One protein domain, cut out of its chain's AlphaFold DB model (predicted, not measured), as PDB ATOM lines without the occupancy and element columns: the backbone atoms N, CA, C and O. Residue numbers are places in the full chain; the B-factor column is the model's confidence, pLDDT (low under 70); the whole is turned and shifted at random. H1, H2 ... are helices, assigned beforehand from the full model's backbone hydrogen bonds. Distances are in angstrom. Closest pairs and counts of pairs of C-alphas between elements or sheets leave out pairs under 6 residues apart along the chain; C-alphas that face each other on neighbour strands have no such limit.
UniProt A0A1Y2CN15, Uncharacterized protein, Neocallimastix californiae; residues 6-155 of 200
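Overview. This is residues 6 to 155 of the 200 residues of an uncharacterized protein of Neocallimastix californiae (UniProt A0A1Y2CN15). Picture a long helical hairpin, H2 and H3 side by side, with the other three helices gathered at the one end where H2 begins and H3 ends. There H1 crosses one side of the hairpin, while H4 and H5, a shorter helical hairpin, pack on the other side; the far end of H4, residues 134 to 139, sticks out with residue 140. The printed part has 150 residues with five named helices in the order H1, H2, H3, H4, H5 and no named strand, and its class is all helix. It is only just extended, close to loose, with a radius of gyration of the C-alphas of 22.5 A, and spans 78 by 31 by 30 A, the long hairpin making the length.

Along the chain. Find C-alpha 6 at (202.821, 214.352, 276.868), where H1 begins; it runs through residues 6 to 13. H2, residues 20 to 57, starts at C-alpha 20 at (187.094, 217.864, 275.076) and covers 55.8 A from first to last C-alpha. H3, residues 63 to 110, is the longest helix, with 48 residues and 70.5 A. H4, residues 118 to 139, is 31.3 A long. H5, residues 145 to 155, ends at C-alpha 155 at (176.999, 224.878, 287.621).

Arrangement. Begin with the hubs, H2 and H3, which touch three other helices each. They form a hairpin at a shallow tilt of 5 degrees, opposite ways; look at Lys 42 and Tyr 83, whose C-alphas are the closest, 6.3 A apart. H1 touches H3 at residues 102 to 106 alone, about perpendicular at 74 degrees, with the C-alphas of Ala 8 and Tyr 106 closest at 5.7 A. H1 also touches H2, at residues 20 to 24 alone, with the C-alphas of Ile 13 and Ser 21 closest at 4.6 A. H4 touches H3 at residues 100 to 109 alone, at a steep tilt of 54 degrees, opposite ways; the closest C-alphas are those of Asn 104 and Val 128, 6.3 A apart. H4 and H5 form a hairpin at a steep tilt of 41 degrees, with the C-alphas of Arg 126 and Cys 151 closest at 6.0 A. H5 and H2 only just touch, with 3 pairs of C-alphas within 8 A, the closest those of Asn 30 and Val 146 at 6.4 A. H1 is apart from H4 and H5. Helix packing is mostly crossed: of six touching pairs, one is at a shallow tilt. In H1, H2 and H3 every O i to N i+4 pair is within hydrogen-bond range; in H4 16 of 18 are, and in H5 3 of 7, beside 5 of 8 O i to N i+3 pairs.

Size, cuts and confidence. The two C-alphas farthest apart are those of Gly 62 and Asp 114, 78.1 A. The printed part has no cut and no long link. In the B-factor column the mean pLDDT of the printed part is 90.5, and residue 155 alone is under 70.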
ATOM      1  N   PRO A   6     203.023 214.302 278.321       92.56
ATOM      2  CA  PRO A   6     202.821 214.352 276.868       92.56
ATOM      3  C   PRO A   6     201.910 213.241 276.340       92.56
ATOM      4  O   PRO A   6     201.101 213.460 275.445       92.56
ATOM      5  N   LYS A   7     201.998 212.038 276.918       92.31
ATOM      6  CA  LYS A   7     201.142 210.911 276.541       92.31
ATOM      7  C   LYS A   7     199.697 211.148 276.976       92.31
ATOM      8  O   LYS A   7     198.794 210.911 276.185       92.31
ATOM      9  N   ALA A   8     199.493 211.606 278.212       94.06
ATOM     10  CA  ALA A   8     198.162 211.903 278.734       94.06
ATOM     11  C   ALA A   8     197.488 213.008 277.911       94.06
ATOM     12  O   ALA A   8     196.373 212.821 277.437       94.06
ATOM     13  N   TYR A   9     198.207 214.104 277.667       94.94
ATOM     14  CA  TYR A   9     197.745 215.221 276.852       94.94
ATOM     15  C   TYR A   9     197.353 214.778 275.439       94.94
ATOM     16  O   TYR A   9     196.213 214.977 275.026       94.94
ATOM     17  N   ASN A  10     198.256 214.085 274.735       93.94
ATOM     18  CA  ASN A  10     197.994 213.611 273.376       93.94
ATOM     19  C   ASN A  10     196.796 212.661 273.313       93.94
ATOM     20  O   ASN A  10     196.042 212.700 272.346       93.94
ATOM     21  N   SER A  11     196.596 211.810 274.321       93.25
ATOM     22  CA  SER A  11     195.415 210.944 274.367       93.25
ATOM     23  C   SER A  11     194.113 211.715 274.581       93.25
ATOM     24  O   SER A  11     193.097 211.316 274.026       93.25
ATOM     25  N   LEU A  12     194.122 212.794 275.370       93.56
ATOM     26  CA  LEU A  12     192.920 213.593 275.615       93.56
ATOM     27  C   LEU A  12     192.556 214.482 274.420       93.56
ATOM     28  O   LEU A  12     191.393 214.515 274.022       93.56
ATOM     29  N   ILE A  13     193.543 215.158 273.824       93.81
ATOM     30  CA  ILE A  13     193.341 216.022 272.648       93.81
ATOM     31  C   ILE A  13     192.836 215.220 271.447       93.81
ATOM     32  O   ILE A  13     191.950 215.678 270.737       93.81
ATOM     33  N   ASN A  14     193.353 214.006 271.243       92.12
ATOM     34  CA  ASN A  14     192.926 213.131 270.146       92.12
ATOM     35  C   ASN A  14     191.789 212.175 270.547       92.12
ATOM     36  O   ASN A  14     191.560 211.176 269.867       92.12
ATOM     37  N   SER A  15     191.125 212.413 271.680       90.00
ATOM     38  CA  SER A  15     190.003 211.571 272.095       90.00
ATOM     39  C   SER A  15     188.788 211.796 271.192       90.00
ATOM     40  O   SER A  15     188.561 212.893 270.690       90.00
ATOM     41  N   ASN A  16     187.958 210.763 271.047       89.94
ATOM     42  CA  ASN A  16     186.689 210.860 270.319       89.94
ATOM     43  C   ASN A  16     185.590 211.577 271.123       89.94
ATOM     44  O   ASN A  16     184.440 211.590 270.695       89.94
ATOM     45  N   ILE A  17     185.916 212.129 272.297       91.25
ATOM     46  CA  ILE A  17     184.951 212.811 273.153       91.25
ATOM     47  C   ILE A  17     184.725 214.210 272.574       91.25
ATOM     48  O   ILE A  17     185.666 215.016 272.559       91.25
ATOM     49  N   PRO A  18     183.502 214.533 272.120       90.56
ATOM     50  CA  PRO A  18     183.214 215.837 271.540       90.56
ATOM     51  C   PRO A  18     183.579 216.970 272.502       90.56
ATOM     52  O   PRO A  18     183.414 216.843 273.715       90.56
ATOM     53  N   SER A  19     184.084 218.079 271.961       91.56
ATOM     54  CA  SER A  19     184.406 219.311 272.701       91.56
ATOM     55  C   SER A  19     185.511 219.205 273.762       91.56
ATOM     56  O   SER A  19     185.926 220.234 274.294       91.56
ATOM     57  N   LEU A  20     186.045 218.012 274.062       92.56
ATOM     58  CA  LEU A  20     187.094 217.864 275.076       92.56
ATOM     59  C   LEU A  20     188.387 218.572 274.658       92.56
ATOM     60  O   LEU A  20     188.984 219.275 275.469       92.56
ATOM     61  N   SER A  21     188.797 218.441 273.397       93.69
ATOM     62  CA  SER A  21     189.984 219.140 272.887       93.69
ATOM     63  C   SER A  21     189.830 220.662 272.981       93.69
ATOM     64  O   SER A  21     190.683 221.337 273.556       93.69
ATOM     65  N   ASP A  22     188.709 221.201 272.495       93.56
ATOM     66  CA  ASP A  22     188.433 222.643 272.545       93.56
ATOM     67  C   ASP A  22     188.398 223.165 273.981       93.56
ATOM     68  O   ASP A  22     188.926 224.239 274.282       93.56
ATOM     69  N   PHE A  23     187.836 222.372 274.889       94.00
ATOM     70  CA  PHE A  23     187.838 222.662 276.310       94.00
ATOM     71  C   PHE A  23     189.260 222.720 276.886       94.00
ATOM     72  O   PHE A  23     189.602 223.692 277.563       94.00
ATOM     73  N   LEU A  24     190.117 221.737 276.597       94.69
ATOM     74  CA  LEU A  24     191.505 221.733 277.072       94.69
ATOM     75  C   LEU A  24     192.302 222.925 276.536       94.69
ATOM     76  O   LEU A  24     193.026 223.564 277.302       94.69
ATOM     77  N   LEU A  25     192.110 223.269 275.262       93.81
ATOM     78  CA  LEU A  25     192.701 224.458 274.645       93.81
ATOM     79  C   LEU A  25     192.174 225.750 275.282       93.81
ATOM     80  O   LEU A  25     192.910 226.727 275.417       93.81
ATOM     81  N   SER A  26     190.906 225.785 275.703       94.38
ATOM     82  CA  SER A  26     190.340 226.947 276.399       94.38
ATOM     83  C   SER A  26     191.028 227.208 277.742       94.38
ATOM     84  O   SER A  26     191.272 228.366 278.086       94.38
ATOM     85  N   ILE A  27     191.420 226.151 278.464       94.12
ATOM     86  CA  ILE A  27     192.173 226.262 279.718       94.12
ATOM     87  C   ILE A  27     193.556 226.868 279.449       94.12
ATOM     88  O   ILE A  27     193.929 227.840 280.105       94.12
ATOM     89  N   GLU A  28     194.287 226.361 278.453       93.81
ATOM     90  CA  GLU A  28     195.603 226.896 278.060       93.81
ATOM     91  C   GLU A  28     195.527 228.374 277.650       93.81
ATOM     92  O   GLU A  28     196.346 229.201 278.068       93.81
ATOM     93  N   ARG A  29     194.499 228.740 276.874       94.88
ATOM     94  CA  ARG A  29     194.244 230.135 276.487       94.88
ATOM     95  C   ARG A  29     193.961 231.010 277.704       94.88
ATOM     96  O   ARG A  29     194.469 232.124 277.778       94.88
ATOM     97  N   ASN A  30     193.172 230.527 278.661       94.56
ATOM     98  CA  ASN A  30     192.868 231.280 279.877       94.56
ATOM     99  C   ASN A  30     194.109 231.479 280.758       94.56
ATOM    100  O   ASN A  30     194.280 232.567 281.304       94.56
ATOM    101  N   TYR A  31     195.005 230.492 280.842       95.44
ATOM    102  CA  TYR A  31     196.305 230.663 281.499       95.44
ATOM    103  C   TYR A  31     197.167 231.726 280.821       95.44
ATOM    104  O   TYR A  31     197.683 232.623 281.493       95.44
ATOM    105  N   THR A  32     197.245 231.672 279.491       94.75
ATOM    106  CA  THR A  32     197.986 232.650 278.683       94.75
ATOM    107  C   THR A  32     197.468 234.068 278.928       94.75
ATOM    108  O   THR A  32     198.251 234.955 279.260       94.75
ATOM    109  N   LYS A  33     196.142 234.264 278.911       95.19
ATOM    110  CA  LYS A  33     195.505 235.561 279.194       95.19
ATOM    111  C   LYS A  33     195.842 236.123 280.575       95.19
ATOM    112  O   LYS A  33     195.944 237.334 280.737       95.19
ATOM    113  N   GLN A  34     195.998 235.272 281.592       94.31
ATOM    114  CA  GLN A  34     196.390 235.748 282.924       94.31
ATOM    115  C   GLN A  34     197.822 236.278 282.944       94.31
ATOM    116  O   GLN A  34     198.076 237.311 283.559       94.31
ATOM    117  N   ILE A  35     198.741 235.609 282.243       94.88
ATOM    118  CA  ILE A  35     200.121 236.084 282.096       94.88
ATOM    119  C   ILE A  35     200.159 237.388 281.293       94.88
ATOM    120  O   ILE A  35     200.861 238.321 281.677       94.88
ATOM    121  N   GLU A  36     199.394 237.471 280.201       95.94
ATOM    122  CA  GLU A  36     199.282 238.682 279.377       95.94
ATOM    123  C   GLU A  36     198.796 239.876 280.202       95.94
ATOM    124  O   GLU A  36     199.405 240.940 280.153       95.94
ATOM    125  N   LYS A  37     197.782 239.686 281.052       95.62
ATOM    126  CA  LYS A  37     197.274 240.740 281.939       95.62
ATOM    127  C   LYS A  37     198.338 241.276 282.906       95.62
ATOM    128  O   LYS A  37     198.410 242.486 283.143       95.62
ATOM    129  N   GLU A  38     199.168 240.405 283.480       94.88
ATOM    130  CA  GLU A  38     200.281 240.832 284.342       94.88
ATOM    131  C   GLU A  38     201.354 241.587 283.538       94.88
ATOM    132  O   GLU A  38     201.870 242.609 283.998       94.88
ATOM    133  N   TRP A  39     201.634 241.161 282.303       95.94
ATOM    134  CA  TRP A  39     202.528 241.877 281.382       95.94
ATOM    135  C   TRP A  39     202.012 243.266 280.998       95.94
ATOM    136  O   TRP A  39     202.766 244.237 281.044       95.94
ATOM    137  N   GLU A  40     200.733 243.384 280.655       96.69
ATOM    138  CA  GLU A  40     200.092 244.667 280.362       96.69
ATOM    139  C   GLU A  40     200.161 245.601 281.574       96.69
ATOM    140  O   GLU A  40     200.487 246.783 281.448       96.69
ATOM    141  N   THR A  41     199.928 245.059 282.772       96.00
ATOM    142  CA  THR A  41     200.021 245.810 284.029       96.00
ATOM    143  C   THR A  41     201.449 246.303 284.283       96.00
ATOM    144  O   THR A  41     201.640 247.452 284.696       96.00
ATOM    145  N   LYS A  42     202.462 245.480 283.991       95.38
ATOM    146  CA  LYS A  42     203.879 245.861 284.054       95.38
ATOM    147  C   LYS A  42     204.203 247.010 283.093       95.38
ATOM    148  O   LYS A  42     204.780 248.010 283.522       95.38
ATOM    149  N   GLU A  43     203.830 246.902 281.815       95.94
ATOM    150  CA  GLU A  43     204.137 247.943 280.818       95.94
ATOM    151  C   GLU A  43     203.377 249.248 281.084       95.94
ATOM    152  O   GLU A  43     203.940 250.338 280.925       95.94
ATOM    153  N   LYS A  44     202.135 249.161 281.576       96.50
ATOM    154  CA  LYS A  44     201.378 250.329 282.033       96.50
ATOM    155  C   LYS A  44     202.096 251.046 283.179       96.50
ATOM    156  O   LYS A  44     202.353 252.241 283.063       96.50
ATOM    157  N   ASN A  45     202.490 250.327 284.235       95.25
ATOM    158  CA  ASN A  45     203.209 250.923 285.371       95.25
ATOM    159  C   ASN A  45     204.532 251.564 284.947       95.25
ATOM    160  O   ASN A  45     204.840 252.681 285.349       95.25
ATOM    161  N   LYS A  46     205.300 250.888 284.090       94.50
ATOM    162  CA  LYS A  46     206.545 251.429 283.533       94.50
ATOM    163  C   LYS A  46     206.314 252.737 282.776       94.50
ATOM    164  O   LYS A  46     207.068 253.691 282.957       94.50
ATOM    165  N   THR A  47     205.267 252.799 281.957       95.62
ATOM    166  CA  THR A  47     204.912 254.012 281.207       95.62
ATOM    167  C   THR A  47     204.487 255.145 282.143       95.62
ATOM    168  O   THR A  47     204.932 256.281 281.980       95.62
ATOM    169  N   GLU A  48     203.679 254.843 283.162       96.06
ATOM    170  CA  GLU A  48     203.249 255.811 284.178       96.06
ATOM    171  C   GLU A  48     204.435 256.360 284.982       96.06
ATOM    172  O   GLU A  48     204.582 257.577 285.108       96.06
ATOM    173  N   MET A  49     205.331 255.493 285.460       94.12
ATOM    174  CA  MET A  49     206.544 255.902 286.174       94.12
ATOM    175  C   MET A  49     207.444 256.779 285.305       94.12
ATOM    176  O   MET A  49     207.936 257.809 285.771       94.12
ATOM    177  N   GLN A  50     207.621 256.420 284.030       94.69
ATOM    178  CA  GLN A  50     208.408 257.221 283.098       94.69
ATOM    179  C   GLN A  50     207.786 258.605 282.863       94.69
ATOM    180  O   GLN A  50     208.502 259.605 282.847       94.69
ATOM    181  N   SER A  51     206.461 258.677 282.725       94.75
ATOM    182  CA  SER A  51     205.735 259.943 282.577       94.75
ATOM    183  C   SER A  51     205.908 260.844 283.807       94.75
ATOM    184  O   SER A  51     206.276 262.014 283.685       94.75
ATOM    185  N   ILE A  52     205.752 260.276 285.008       93.38
ATOM    186  CA  ILE A  52     205.952 260.987 286.280       93.38
ATOM    187  C   ILE A  52     207.394 261.495 286.410       93.38
ATOM    188  O   ILE A  52     207.614 262.608 286.896       93.38
ATOM    189  N   TYR A  53     208.380 260.696 285.997       94.00
ATOM    190  CA  TYR A  53     209.779 261.110 285.999       94.00
ATOM    191  C   TYR A  53     210.028 262.282 285.053       94.00
ATOM    192  O   TYR A  53     210.612 263.273 285.488       94.00
ATOM    193  N   ASN A  54     209.554 262.200 283.806       93.19
ATOM    194  CA  ASN A  54     209.746 263.253 282.807       93.19
ATOM    195  C   ASN A  54     209.200 264.598 283.317       93.19
ATOM    196  O   ASN A  54     209.934 265.585 283.341       93.19
ATOM    197  N   LEU A  55     207.980 264.603 283.868       93.12
ATOM    198  CA  LEU A  55     207.361 265.797 284.458       93.12
ATOM    199  C   LEU A  55     208.196 266.386 285.613       93.12
ATOM    200  O   LEU A  55     208.339 267.600 285.763       93.12
ATOM    201  N   LYS A  56     208.772 265.527 286.462       91.44
ATOM    202  CA  LYS A  56     209.618 265.958 287.586       91.44
ATOM    203  C   LYS A  56     211.013 266.402 287.142       91.44
ATOM    204  O   LYS A  56     211.632 267.201 287.844       91.44
ATOM    205  N   ALA A  57     211.532 265.874 286.038       91.75
ATOM    206  CA  ALA A  57     212.850 266.214 285.519       91.75
ATOM    207  C   ALA A  57     212.871 267.626 284.916       91.75
ATOM    208  O   ALA A  57     213.840 268.349 285.130       91.75
ATOM    209  N   GLU A  58     211.780 268.053 284.270       90.06
ATOM    210  CA  GLU A  58     211.627 269.400 283.688       90.06
ATOM    211  C   GLU A  58     211.780 270.534 284.715       90.06
ATOM    212  O   GLU A  58     212.213 271.635 284.382       90.06
ATOM    213  N   THR A  59     211.467 270.268 285.986       89.00
ATOM    214  CA  THR A  59     211.472 271.276 287.061       89.00
ATOM    215  C   THR A  59     212.722 271.239 287.947       89.00
ATOM    216  O   THR A  59     212.870 272.077 288.840       89.00
ATOM    217  N   LYS A  60     213.643 270.286 287.738       86.38
ATOM    218  CA  LYS A  60     214.826 270.088 288.594       86.38
ATOM    219  C   LYS A  60     216.131 270.309 287.839       86.38
ATOM    220  O   LYS A  60     216.302 269.866 286.713       86.38
ATOM    221  N   THR A  61     217.119 270.893 288.516       84.44
ATOM    222  CA  THR A  61     218.468 271.108 287.968       84.44
ATOM    223  C   THR A  61     219.569 270.617 288.916       84.44
ATOM    224  O   THR A  61     219.374 270.445 290.126       84.44
ATOM    225  N   GLY A  62     220.751 270.341 288.354       83.50
ATOM    226  CA  GLY A  62     221.970 270.023 289.104       83.50
ATOM    227  C   GLY A  62     221.860 268.791 290.013       83.50
ATOM    228  O   GLY A  62     221.409 267.719 289.608       83.50
ATOM    229  N   ARG A  63     222.286 268.928 291.277       81.12
ATOM    230  CA  ARG A  63     222.333 267.824 292.259       81.12
ATOM    231  C   ARG A  63     220.950 267.199 292.520       81.12
ATOM    232  O   ARG A  63     220.864 265.992 292.744       81.12
ATOM    233  N   ASN A  64     219.880 267.991 292.440       86.25
ATOM    234  CA  ASN A  64     218.505 267.525 292.652       86.25
ATOM    235  C   ASN A  64     218.002 266.637 291.507       86.25
ATOM    236  O   ASN A  64     217.229 265.709 291.754       86.25
ATOM    237  N   LEU A  65     218.468 266.887 290.280       88.94
ATOM    238  CA  LEU A  65     218.178 266.047 289.119       88.94
ATOM    239  C   LEU A  65     218.904 264.699 289.222       88.94
ATOM    240  O   LEU A  65     218.276 263.660 289.060       88.94
ATOM    241  N   LYS A  66     220.192 264.695 289.598       89.56
ATOM    242  CA  LYS A  66     220.956 263.448 289.796       89.56
ATOM    243  C   LYS A  66     220.321 262.541 290.856       89.56
ATOM    244  O   LYS A  66     220.209 261.338 290.647       89.56
ATOM    245  N   LYS A  67     219.864 263.115 291.977       91.56
ATOM    246  CA  LYS A  67     219.149 262.358 293.018       91.56
ATOM    247  C   LYS A  67     217.817 261.795 292.507       91.56
ATOM    248  O   LYS A  67     217.507 260.647 292.800       91.56
ATOM    249  N   LEU A  68     217.047 262.581 291.748       92.38
ATOM    250  CA  LEU A  68     215.801 262.111 291.131       92.38
ATOM    251  C   LEU A  68     216.059 260.946 290.164       92.38
ATOM    252  O   LEU A  68     215.335 259.961 290.216       92.38
ATOM    253  N   MET A  69     217.088 261.052 289.320       92.56
ATOM    254  CA  MET A  69     217.450 260.020 288.347       92.56
ATOM    255  C   MET A  69     217.844 258.705 289.024       92.56
ATOM    256  O   MET A  69     217.380 257.648 288.613       92.56
ATOM    257  N   ASN A  70     218.653 258.766 290.085       93.38
ATOM    258  CA  ASN A  70     219.042 257.570 290.829       93.38
ATOM    259  C   ASN A  70     217.827 256.869 291.452       93.38
ATOM    260  O   ASN A  70     217.659 255.676 291.234       93.38
ATOM    261  N   HIS A  71     216.956 257.613 292.144       92.75
ATOM    262  CA  HIS A  71     215.741 257.034 292.727       92.75
ATOM    263  C   HIS A  71     214.805 256.455 291.666       92.75
ATOM    264  O   HIS A  71     214.300 255.357 291.842       92.75
ATOM    265  N   HIS A  72     214.616 257.148 290.538       93.44
ATOM    266  CA  HIS A  72     213.802 256.625 289.438       93.44
ATOM    267  C   HIS A  72     214.337 255.294 288.911       93.44
ATOM    268  O   HIS A  72     213.566 254.364 288.704       93.44
ATOM    269  N   ASN A  73     215.654 255.180 288.726       93.94
ATOM    270  CA  ASN A  73     216.271 253.939 288.261       93.94
ATOM    271  C   ASN A  73     216.123 252.804 289.285       93.94
ATOM    272  O   ASN A  73     215.818 251.678 288.898       93.94
ATOM    273  N   GLU A  74     216.314 253.095 290.575       95.69
ATOM    274  CA  GLU A  74     216.101 252.133 291.665       95.69
ATOM    275  C   GLU A  74     214.647 251.638 291.692       95.69
ATOM    276  O   GLU A  74     214.410 250.429 291.684       95.69
ATOM    277  N   ASP A  75     213.681 252.559 291.644       93.88
ATOM    278  CA  ASP A  75     212.253 252.236 291.645       93.88
ATOM    279  C   ASP A  75     211.870 251.412 290.403       93.88
ATOM    280  O   ASP A  75     211.135 250.427 290.500       93.88
ATOM    281  N   MET A  76     212.393 251.779 289.229       94.38
ATOM    282  CA  MET A  76     212.153 251.069 287.970       94.38
ATOM    283  C   MET A  76     212.680 249.632 287.994       94.38
ATOM    284  O   MET A  76     211.976 248.719 287.552       94.38
ATOM    285  N   GLU A  77     213.894 249.410 288.502       95.69
ATOM    286  CA  GLU A  77     214.452 248.058 288.623       95.69
ATOM    287  C   GLU A  77     213.699 247.231 289.671       95.69
ATOM    288  O   GLU A  77     213.419 246.057 289.424       95.69
ATOM    289  N   LEU A  78     213.282 247.835 290.790       95.19
ATOM    290  CA  LEU A  78     212.472 247.149 291.798       95.19
ATOM    291  C   LEU A  78     211.124 246.691 291.224       95.19
ATOM    292  O   LEU A  78     210.733 245.535 291.391       95.19
ATOM    293  N   VAL A  79     210.419 247.581 290.523       94.00
ATOM    294  CA  VAL A  79     209.124 247.272 289.902       94.00
ATOM    295  C   VAL A  79     209.277 246.191 288.836       94.00
ATOM    296  O   VAL A  79     208.501 245.234 288.811       94.00
ATOM    297  N   LYS A  80     210.300 246.299 287.987       93.88
ATOM    298  CA  LYS A  80     210.606 245.291 286.968       93.88
ATOM    299  C   LYS A  80     210.875 243.923 287.594       93.88
ATOM    300  O   LYS A  80     210.234 242.957 287.186       93.88
ATOM    301  N   ALA A  81     211.749 243.852 288.598       95.75
ATOM    302  CA  ALA A  81     212.074 242.607 289.290       95.75
ATOM    303  C   ALA A  81     210.840 241.979 289.956       95.75
ATOM    304  O   ALA A  81     210.643 240.768 289.871       95.75
ATOM    305  N   ASN A  82     209.976 242.798 290.561       95.56
ATOM    306  CA  ASN A  82     208.735 242.329 291.171       95.56
ATOM    307  C   ASN A  82     207.795 241.695 290.131       95.56
ATOM    308  O   ASN A  82     207.352 240.562 290.308       95.56
ATOM    309  N   TYR A  83     207.525 242.379 289.014       96.19
ATOM    310  CA  TYR A  83     206.666 241.818 287.966       96.19
ATOM    311  C   TYR A  83     207.270 240.578 287.304       96.19
ATOM    312  O   TYR A  83     206.546 239.616 287.065       96.19
ATOM    313  N   ASP A  84     208.581 240.566 287.049       95.44
ATOM    314  CA  ASP A  84     209.258 239.396 286.483       95.44
ATOM    315  C   ASP A  84     209.143 238.184 287.419       95.44
ATOM    316  O   ASP A  84     208.803 237.089 286.967       95.44
ATOM    317  N   SER A  85     209.320 238.393 288.729       95.62
ATOM    318  CA  SER A  85     209.121 237.351 289.742       95.62
ATOM    319  C   SER A  85     207.680 236.837 289.760       95.62
ATOM    320  O   SER A  85     207.465 235.628 289.757       95.62
ATOM    321  N   ARG A  86     206.684 237.733 289.744       94.31
ATOM    322  CA  ARG A  86     205.259 237.357 289.774       94.31
ATOM    323  C   ARG A  86     204.835 236.594 288.520       94.31
ATOM    324  O   ARG A  86     204.109 235.609 288.618       94.31
ATOM    325  N   ILE A  87     205.306 237.011 287.344       95.31
ATOM    326  CA  ILE A  87     205.033 236.322 286.074       95.31
ATOM    327  C   ILE A  87     205.651 234.920 286.081       95.31
ATOM    328  O   ILE A  87     205.016 233.966 285.628       95.31
ATOM    329  N   GLU A  88     206.876 234.777 286.584       95.56
ATOM    330  CA  GLU A  88     207.548 233.480 286.659       95.56
ATOM    331  C   GLU A  88     206.888 232.545 287.681       95.56
ATOM    332  O   GLU A  88     206.686 231.359 287.410       95.56
ATOM    333  N   GLU A  89     206.481 233.070 288.834       93.25
ATOM    334  CA  GLU A  89     205.688 232.329 289.812       93.25
ATOM    335  C   GLU A  89     204.367 231.843 289.202       93.25
ATOM    336  O   GLU A  89     204.055 230.651 289.273       93.25
ATOM    337  N   LEU A  90     203.642 232.730 288.513       93.25
ATOM    338  CA  LEU A  90     202.387 232.398 287.847       93.25
ATOM    339  C   LEU A  90     202.577 231.286 286.807       93.25
ATOM    340  O   LEU A  90     201.842 230.300 286.830       93.25
ATOM    341  N   LYS A  91     203.598 231.376 285.945       94.06
ATOM    342  CA  LYS A  91     203.932 230.310 284.981       94.06
ATOM    343  C   LYS A  91     204.186 228.972 285.669       94.06
ATOM    344  O   LYS A  91     203.697 227.936 285.217       94.06
ATOM    345  N   ASN A  92     204.941 228.983 286.766       93.12
ATOM    346  CA  ASN A  92     205.273 227.771 287.506       93.12
ATOM    347  C   ASN A  92     204.044 227.139 288.173       93.12
ATOM    348  O   ASN A  92     203.913 225.911 288.156       93.12
ATOM    349  N   ILE A  93     203.136 227.953 288.719       91.94
ATOM    350  CA  ILE A  93     201.845 227.495 289.249       91.94
ATOM    351  C   ILE A  93     201.026 226.863 288.123       91.94
ATOM    352  O   ILE A  93     200.693 225.682 288.202       91.94
ATOM    353  N   GLN A  94     200.795 227.594 287.031       93.50
ATOM    354  CA  GLN A  94     199.975 227.137 285.906       93.50
ATOM    355  C   GLN A  94     200.517 225.849 285.270       93.50
ATOM    356  O   GLN A  94     199.751 224.938 284.957       93.50
ATOM    357  N   LYS A  95     201.843 225.709 285.142       93.25
ATOM    358  CA  LYS A  95     202.483 224.483 284.644       93.25
ATOM    359  C   LYS A  95     202.217 223.278 285.543       93.25
ATOM    360  O   LYS A  95     201.887 222.199 285.048       93.25
ATOM    361  N   LYS A  96     202.366 223.438 286.861       92.06
ATOM    362  CA  LYS A  96     202.088 222.364 287.832       92.06
ATOM    363  C   LYS A  96     200.608 221.995 287.827       92.06
ATOM    364  O   LYS A  96     200.279 220.810 287.801       92.06
ATOM    365  N   GLU A  97     199.747 223.003 287.798       92.81
ATOM    366  CA  GLU A  97     198.296 222.863 287.757       92.81
ATOM    367  C   GLU A  97     197.820 222.124 286.521       92.81
ATOM    368  O   GLU A  97     197.125 221.116 286.631       92.81
ATOM    369  N   TYR A  98     198.223 222.592 285.341       94.62
ATOM    370  CA  TYR A  98     197.804 221.991 284.087       94.62
ATOM    371  C   TYR A  98     198.312 220.560 283.960       94.62
ATOM    372  O   TYR A  98     197.559 219.660 283.589       94.62
ATOM    373  N   LYS A  99     199.562 220.315 284.368       94.06
ATOM    374  CA  LYS A  99     200.114 218.965 284.412       94.06
ATOM    375  C   LYS A  99     199.300 218.048 285.319       94.06
ATOM    376  O   LYS A  99     198.919 216.959 284.891       94.06
ATOM    377  N   PHE A 100     199.030 218.481 286.551       93.19
ATOM    378  CA  PHE A 100     198.211 217.718 287.489       93.19
ATOM    379  C   PHE A 100     196.833 217.437 286.890       93.19
ATOM    380  O   PHE A 100     196.365 216.299 286.917       93.19
ATOM    381  N   PHE A 101     196.200 218.461 286.330       94.56
ATOM    382  CA  PHE A 101     194.875 218.370 285.746       94.56
ATOM    383  C   PHE A 101     194.814 217.326 284.624       94.56
ATOM    384  O   PHE A 101     194.013 216.396 284.694       94.56
ATOM    385  N   ILE A 102     195.711 217.426 283.639       95.88
ATOM    386  CA  ILE A 102     195.779 216.525 282.482       95.88
ATOM    387  C   ILE A 102     196.059 215.081 282.902       95.88
ATOM    388  O   ILE A 102     195.358 214.164 282.471       95.88
ATOM    389  N   GLU A 103     197.058 214.857 283.760       94.75
ATOM    390  CA  GLU A 103     197.421 213.502 284.181       94.75
ATOM    391  C   GLU A 103     196.275 212.827 284.950       94.75
ATOM    392  O   GLU A 103     195.982 211.653 284.716       94.75
ATOM    393  N   ASN A 104     195.593 213.553 285.841       94.00
ATOM    394  CA  ASN A 104     194.492 212.992 286.626       94.00
ATOM    395  C   ASN A 104     193.208 212.824 285.808       94.00
ATOM    396  O   ASN A 104     192.536 211.803 285.961       94.00
ATOM    397  N   LEU A 105     192.893 213.761 284.908       94.50
ATOM    398  CA  LEU A 105     191.749 213.629 284.007       94.50
ATOM    399  C   LEU A 105     191.912 212.407 283.100       94.50
ATOM    400  O   LEU A 105     191.008 211.576 283.023       94.50
ATOM    401  N   TYR A 106     193.093 212.235 282.500       94.00
ATOM    402  CA  TYR A 106     193.398 211.048 281.708       94.00
ATOM    403  C   TYR A 106     193.295 209.763 282.529       94.00
ATOM    404  O   TYR A 106     192.705 208.791 282.067       94.00
ATOM    405  N   ASN A 107     193.847 209.729 283.747       91.94
ATOM    406  CA  ASN A 107     193.789 208.523 284.575       91.94
ATOM    407  C   ASN A 107     192.347 208.135 284.911       91.94
ATOM    408  O   ASN A 107     192.026 206.951 284.907       91.94
ATOM    409  N   LYS A 108     191.477 209.115 285.171       91.75
ATOM    410  CA  LYS A 108     190.055 208.865 285.431       91.75
ATOM    411  C   LYS A 108     189.316 208.400 284.182       91.75
ATOM    412  O   LYS A 108     188.533 207.464 284.285       91.75
ATOM    413  N   LEU A 109     189.590 209.006 283.026       90.88
ATOM    414  CA  LEU A 109     188.993 208.600 281.752       90.88
ATOM    415  C   LEU A 109     189.440 207.203 281.333       90.88
ATOM    416  O   LEU A 109     188.619 206.396 280.933       90.88
ATOM    417  N   LYS A 110     190.719 206.863 281.503       87.94
ATOM    418  CA  LYS A 110     191.246 205.536 281.160       87.94
ATOM    419  C   LYS A 110     190.570 204.398 281.938       87.94
ATOM    420  O   LYS A 110     190.542 203.272 281.460       87.94
ATOM    421  N   LEU A 111     190.081 204.672 283.147       84.31
ATOM    422  CA  LEU A 111     189.382 203.686 283.976       84.31
ATOM    423  C   LEU A 111     187.915 203.489 283.567       84.31
ATOM    424  O   LEU A 111     187.236 202.671 284.185       84.31
ATOM    425  N   ARG A 112     187.422 204.244 282.581       84.88
ATOM    426  CA  ARG A 112     186.038 204.195 282.115       84.88
ATOM    427  C   ARG A 112     186.006 203.965 280.612       84.88
ATOM    428  O   ARG A 112     186.490 204.784 279.840       84.88
ATOM    429  N   GLU A 113     185.454 202.833 280.206       73.00
ATOM    430  CA  GLU A 113     185.375 202.439 278.795       73.00
ATOM    431  C   GLU A 113     184.113 202.986 278.102       73.00
ATOM    432  O   GLU A 113     184.010 202.932 276.881       73.00
ATOM    433  N   ASP A 114     183.174 203.539 278.871       81.06
ATOM    434  CA  ASP A 114     181.820 203.920 278.462       81.06
ATOM    435  C   ASP A 114     181.599 205.431 278.292       81.06
ATOM    436  O   ASP A 114     180.559 205.845 277.781       81.06
ATOM    437  N   ILE A 115     182.572 206.269 278.665       84.94
ATOM    438  CA  ILE A 115     182.437 207.718 278.503       84.94
ATOM    439  C   ILE A 115     182.478 208.077 277.022       84.94
ATOM    440  O   ILE A 115     183.505 207.944 276.353       84.94
ATOM    441  N   SER A 116     181.364 208.617 276.544       81.75
ATOM    442  CA  SER A 116     181.210 209.065 275.156       81.75
ATOM    443  C   SER A 116     180.734 210.512 275.048       81.75
ATOM    444  O   SER A 116     180.808 211.103 273.970       81.75
ATOM    445  N   SER A 117     180.299 211.114 276.158       87.06
ATOM    446  CA  SER A 117     179.772 212.476 276.187       87.06
ATOM    447  C   SER A 117     180.651 213.428 276.997       87.06
ATOM    448  O   SER A 117     181.280 213.049 277.985       87.06
ATOM    449  N   PHE A 118     180.669 214.703 276.603       88.50
ATOM    450  CA  PHE A 118     181.377 215.739 277.355       88.50
ATOM    451  C   PHE A 118     180.785 215.949 278.757       88.50
ATOM    452  O   PHE A 118     181.533 216.205 279.697       88.50
ATOM    453  N   GLU A 119     179.470 215.783 278.917       88.12
ATOM    454  CA  GLU A 119     178.758 215.941 280.194       88.12
ATOM    455  C   GLU A 119     179.306 214.999 281.279       88.12
ATOM    456  O   GLU A 119     179.599 215.410 282.403       88.12
ATOM    457  N   GLU A 120     179.559 213.738 280.922       88.38
ATOM    458  CA  GLU A 120     180.188 212.764 281.822       88.38
ATOM    459  C   GLU A 120     181.617 213.181 282.194       88.38
ATOM    460  O   GLU A 120     182.047 213.031 283.347       88.38
ATOM    461  N   VAL A 121     182.348 213.772 281.242       91.12
ATOM    462  CA  VAL A 121     183.685 214.318 281.494       91.12
ATOM    463  C   VAL A 121     183.634 215.513 282.438       91.12
ATOM    464  O   VAL A 121     184.517 215.624 283.288       91.12
ATOM    465  N   GLN A 122     182.606 216.366 282.383       91.25
ATOM    466  CA  GLN A 122     182.465 217.487 283.320       91.25
ATOM    467  C   GLN A 122     182.442 217.006 284.778       91.25
ATOM    468  O   GLN A 122     183.086 217.601 285.648       91.25
ATOM    469  N   GLY A 123     181.764 215.885 285.052       89.00
ATOM    470  CA  GLY A 123     181.767 215.248 286.371       89.00
ATOM    471  C   GLY A 123     183.173 214.832 286.822       89.00
ATOM    472  O   GLY A 123     183.573 215.096 287.963       89.00
ATOM    473  N   LEU A 124     183.962 214.249 285.915       91.81
ATOM    474  CA  LEU A 124     185.358 213.898 286.184       91.81
ATOM    475  C   LEU A 124     186.235 215.134 286.387       91.81
ATOM    476  O   LEU A 124     187.036 215.157 287.318       91.81
ATOM    477  N   ILE A 125     186.061 216.170 285.567       92.62
ATOM    478  CA  ILE A 125     186.781 217.442 285.667       92.62
ATOM    479  C   ILE A 125     186.569 218.058 287.052       92.62
ATOM    480  O   ILE A 125     187.543 218.385 287.732       92.62
ATOM    481  N   ARG A 126     185.318 218.138 287.528       91.00
ATOM    482  CA  ARG A 126     185.010 218.623 288.887       91.00
ATOM    483  C   ARG A 126     185.713 217.785 289.958       91.00
ATOM    484  O   ARG A 126     186.268 218.337 290.906       91.00
ATOM    485  N   SER A 127     185.720 216.459 289.805       91.62
ATOM    486  CA  SER A 127     186.431 215.560 290.722       91.62
ATOM    487  C   SER A 127     187.939 215.834 290.747       91.62
ATOM    488  O   SER A 127     188.503 215.924 291.835       91.62
ATOM    489  N   VAL A 128     188.581 216.025 289.589       93.00
ATOM    490  CA  VAL A 128     190.016 216.358 289.497       93.00
ATOM    491  C   VAL A 128     190.323 217.691 290.175       93.00
ATOM    492  O   VAL A 128     191.283 217.781 290.938       93.00
ATOM    493  N   ILE A 129     189.508 218.723 289.937       91.69
ATOM    494  CA  ILE A 129     189.714 220.047 290.543       91.69
ATOM    495  C   ILE A 129     189.577 219.966 292.068       91.69
ATOM    496  O   ILE A 129     190.389 220.538 292.792       91.69
ATOM    497  N   ASN A 130     188.593 219.223 292.578       90.38
ATOM    498  CA  ASN A 130     188.421 219.042 294.020       90.38
ATOM    499  C   ASN A 130     189.595 218.282 294.655       90.38
ATOM    500  O   ASN A 130     190.070 218.678 295.718       90.38
ATOM    501  N   GLU A 131     190.105 217.235 294.002       91.12
ATOM    502  CA  GLU A 131     191.315 216.532 294.449       91.12
ATOM    503  C   GLU A 131     192.525 217.465 294.493       91.12
ATOM    504  O   GLU A 131     193.294 217.438 295.456       91.12
ATOM    505  N   TYR A 132     192.660 218.332 293.488       90.38
ATOM    506  CA  TYR A 132     193.717 219.329 293.460       90.38
ATOM    507  C   TYR A 132     193.590 220.338 294.606       90.38
ATOM    508  O   TYR A 132     194.565 220.598 295.306       90.38
ATOM    509  N   LYS A 133     192.380 220.837 294.888       88.12
ATOM    510  CA  LYS A 133     192.122 221.724 296.035       88.12
ATOM    511  C   LYS A 133     192.504 221.070 297.365       88.12
ATOM    512  O   LYS A 133     193.153 221.702 298.191       88.12
ATOM    513  N   VAL A 134     192.159 219.797 297.562       86.94
ATOM    514  CA  VAL A 134     192.536 219.036 298.770       86.94
ATOM    515  C   VAL A 134     194.050 218.818 298.863       86.94
ATOM    516  O   VAL A 134     194.603 218.766 299.960       86.94
ATOM    517  N   TYR A 135     194.735 218.665 297.731       84.88
ATOM    518  CA  TYR A 135     196.193 218.601 297.702       84.88
ATOM    519  C   TYR A 135     196.816 219.944 298.111       84.88
ATOM    520  O   TYR A 135     197.708 219.971 298.958       84.88
ATOM    521  N   LEU A 136     196.295 221.050 297.580       85.31
ATOM    522  CA  LEU A 136     196.806 222.396 297.816       85.31
ATOM    523  C   LEU A 136     196.647 222.887 299.258       85.31
ATOM    524  O   LEU A 136     197.568 223.507 299.796       85.31
ATOM    525  N   THR A 137     195.529 222.562 299.916       80.25
ATOM    526  CA  THR A 137     195.304 222.924 301.328       80.25
ATOM    527  C   THR A 137     196.335 222.304 302.265       80.25
ATOM    528  O   THR A 137     196.637 222.877 303.308       80.25
ATOM    529  N   LYS A 138     196.935 221.168 301.890       78.69
ATOM    530  CA  LYS A 138     198.016 220.531 302.658       78.69
ATOM    531  C   LYS A 138     199.375 221.198 302.449       78.69
ATOM    532  O   LYS A 138     200.260 221.020 303.278       78.69
ATOM    533  N   SER A 139     199.549 221.934 301.352       72.81
ATOM    534  CA  SER A 139     200.816 222.566 300.968       72.81
ATOM    535  C   SER A 139     200.844 224.088 301.145       72.81
ATOM    536  O   SER A 139     201.880 224.682 300.873       72.81
ATOM    537  N   ASN A 140     199.748 224.713 301.597       74.69
ATOM    538  CA  ASN A 140     199.602 226.172 301.719       74.69
ATOM    539  C   ASN A 140     199.910 226.924 300.405       74.69
ATOM    540  O   ASN A 140     200.569 227.958 300.405       74.69
ATOM    541  N   ILE A 141     199.474 226.352 299.278       76.62
ATOM    542  CA  ILE A 141     199.634 226.922 297.934       76.62
ATOM    543  C   ILE A 141     198.243 227.322 297.438       76.62
ATOM    544  O   ILE A 141     197.291 226.558 297.602       76.62
ATOM    545  N   GLU A 142     198.120 228.498 296.830       77.88
ATOM    546  CA  GLU A 142     196.860 228.953 296.241       77.88
ATOM    547  C   GLU A 142     196.620 228.326 294.862       77.88
ATOM    548  O   GLU A 142     197.549 228.091 294.089       77.88
ATOM    549  N   ILE A 143     195.351 228.052 294.564       82.94
ATOM    550  CA  ILE A 143     194.913 227.635 293.231       82.94
ATOM    551  C   ILE A 143     194.836 228.859 292.320       82.94
ATOM    552  O   ILE A 143     194.403 229.930 292.749       82.94
ATOM    553  N   SER A 144     195.192 228.712 291.046       85.12
ATOM    554  CA  SER A 144     194.943 229.780 290.087       85.12
ATOM    555  C   SER A 144     193.447 230.016 289.902       85.12
ATOM    556  O   SER A 144     192.601 229.114 289.968       85.12
ATOM    557  N   SER A 145     193.116 231.254 289.551       85.19
ATOM    558  CA  SER A 145     191.739 231.611 289.231       85.19
ATOM    559  C   SER A 145     191.212 230.904 287.975       85.19
ATOM    560  O   SER A 145     190.000 230.830 287.813       85.19
ATOM    561  N   VAL A 146     192.059 230.336 287.097       87.62
ATOM    562  CA  VAL A 146     191.570 229.556 285.940       87.62
ATOM    563  C   VAL A 146     190.822 228.316 286.414       87.62
ATOM    564  O   VAL A 146     189.653 228.147 286.072       87.62
ATOM    565  N   LEU A 147     191.470 227.458 287.210       84.50
ATOM    566  CA  LEU A 147     190.839 226.229 287.697       84.50
ATOM    567  C   LEU A 147     189.748 226.509 288.729       84.50
ATOM    568  O   LEU A 147     188.767 225.765 288.791       84.50
ATOM    569  N   ASP A 148     189.882 227.575 289.518       84.88
ATOM    570  CA  ASP A 148     188.849 227.931 290.487       84.88
ATOM    571  C   ASP A 148     187.540 228.359 289.805       84.88
ATOM    572  O   ASP A 148     186.463 227.853 290.134       84.88
ATOM    573  N   ASN A 149     187.639 229.194 288.766       85.56
ATOM    574  CA  ASN A 149     186.486 229.638 287.980       85.56
ATOM    575  C   ASN A 149     185.862 228.503 287.155       85.56
ATOM    576  O   ASN A 149     184.649 228.493 286.934       85.56
ATOM    577  N   LEU A 150     186.662 227.517 286.745       84.38
ATOM    578  CA  LEU A 150     186.219 226.360 285.966       84.38
ATOM    579  C   LEU A 150     185.185 225.502 286.712       84.38
ATOM    580  O   LEU A 150     184.219 225.020 286.130       84.38
ATOM    581  N   CYS A 151     185.331 225.335 288.029       73.19
ATOM    582  CA  CYS A 151     184.328 224.625 288.831       73.19
ATOM    583  C   CYS A 151     182.982 225.366 288.880       73.19
ATOM    584  O   CYS A 151     181.928 224.736 289.015       73.19
ATOM    585  N   SER A 152     183.015 226.693 288.779       78.25
ATOM    586  CA  SER A 152     181.822 227.538 288.798       78.25
ATOM    587  C   SER A 152     181.099 227.544 287.451       78.25
ATOM    588  O   SER A 152     179.870 227.554 287.442       78.25
ATOM    589  N   SER A 153     181.819 227.455 286.324       79.25
ATOM    590  CA  SER A 153     181.207 227.467 284.985       79.25
ATOM    591  C   SER A 153     180.306 226.260 284.725       79.25
ATOM    592  O   SER A 153     179.279 226.390 284.071       79.25
ATOM    593  N   PHE A 154     180.618 225.101 285.307       73.31
ATOM    594  CA  PHE A 154     179.797 223.902 285.121       73.31
ATOM    595  C   PHE A 154     178.484 223.900 285.914       73.31
ATOM    596  O   PHE A 154     177.654 223.026 285.694       73.31
ATOM    597  N   LYS A 155     178.262 224.825 286.857       60.00
ATOM    598  CA  LYS A 155     176.999 224.878 287.621       60.00
ATOM    599  C   LYS A 155     175.832 225.488 286.825       60.00
ATOM    600  O   LYS A 155     174.703 225.429 287.300       60.00
TER     601      LYS A 155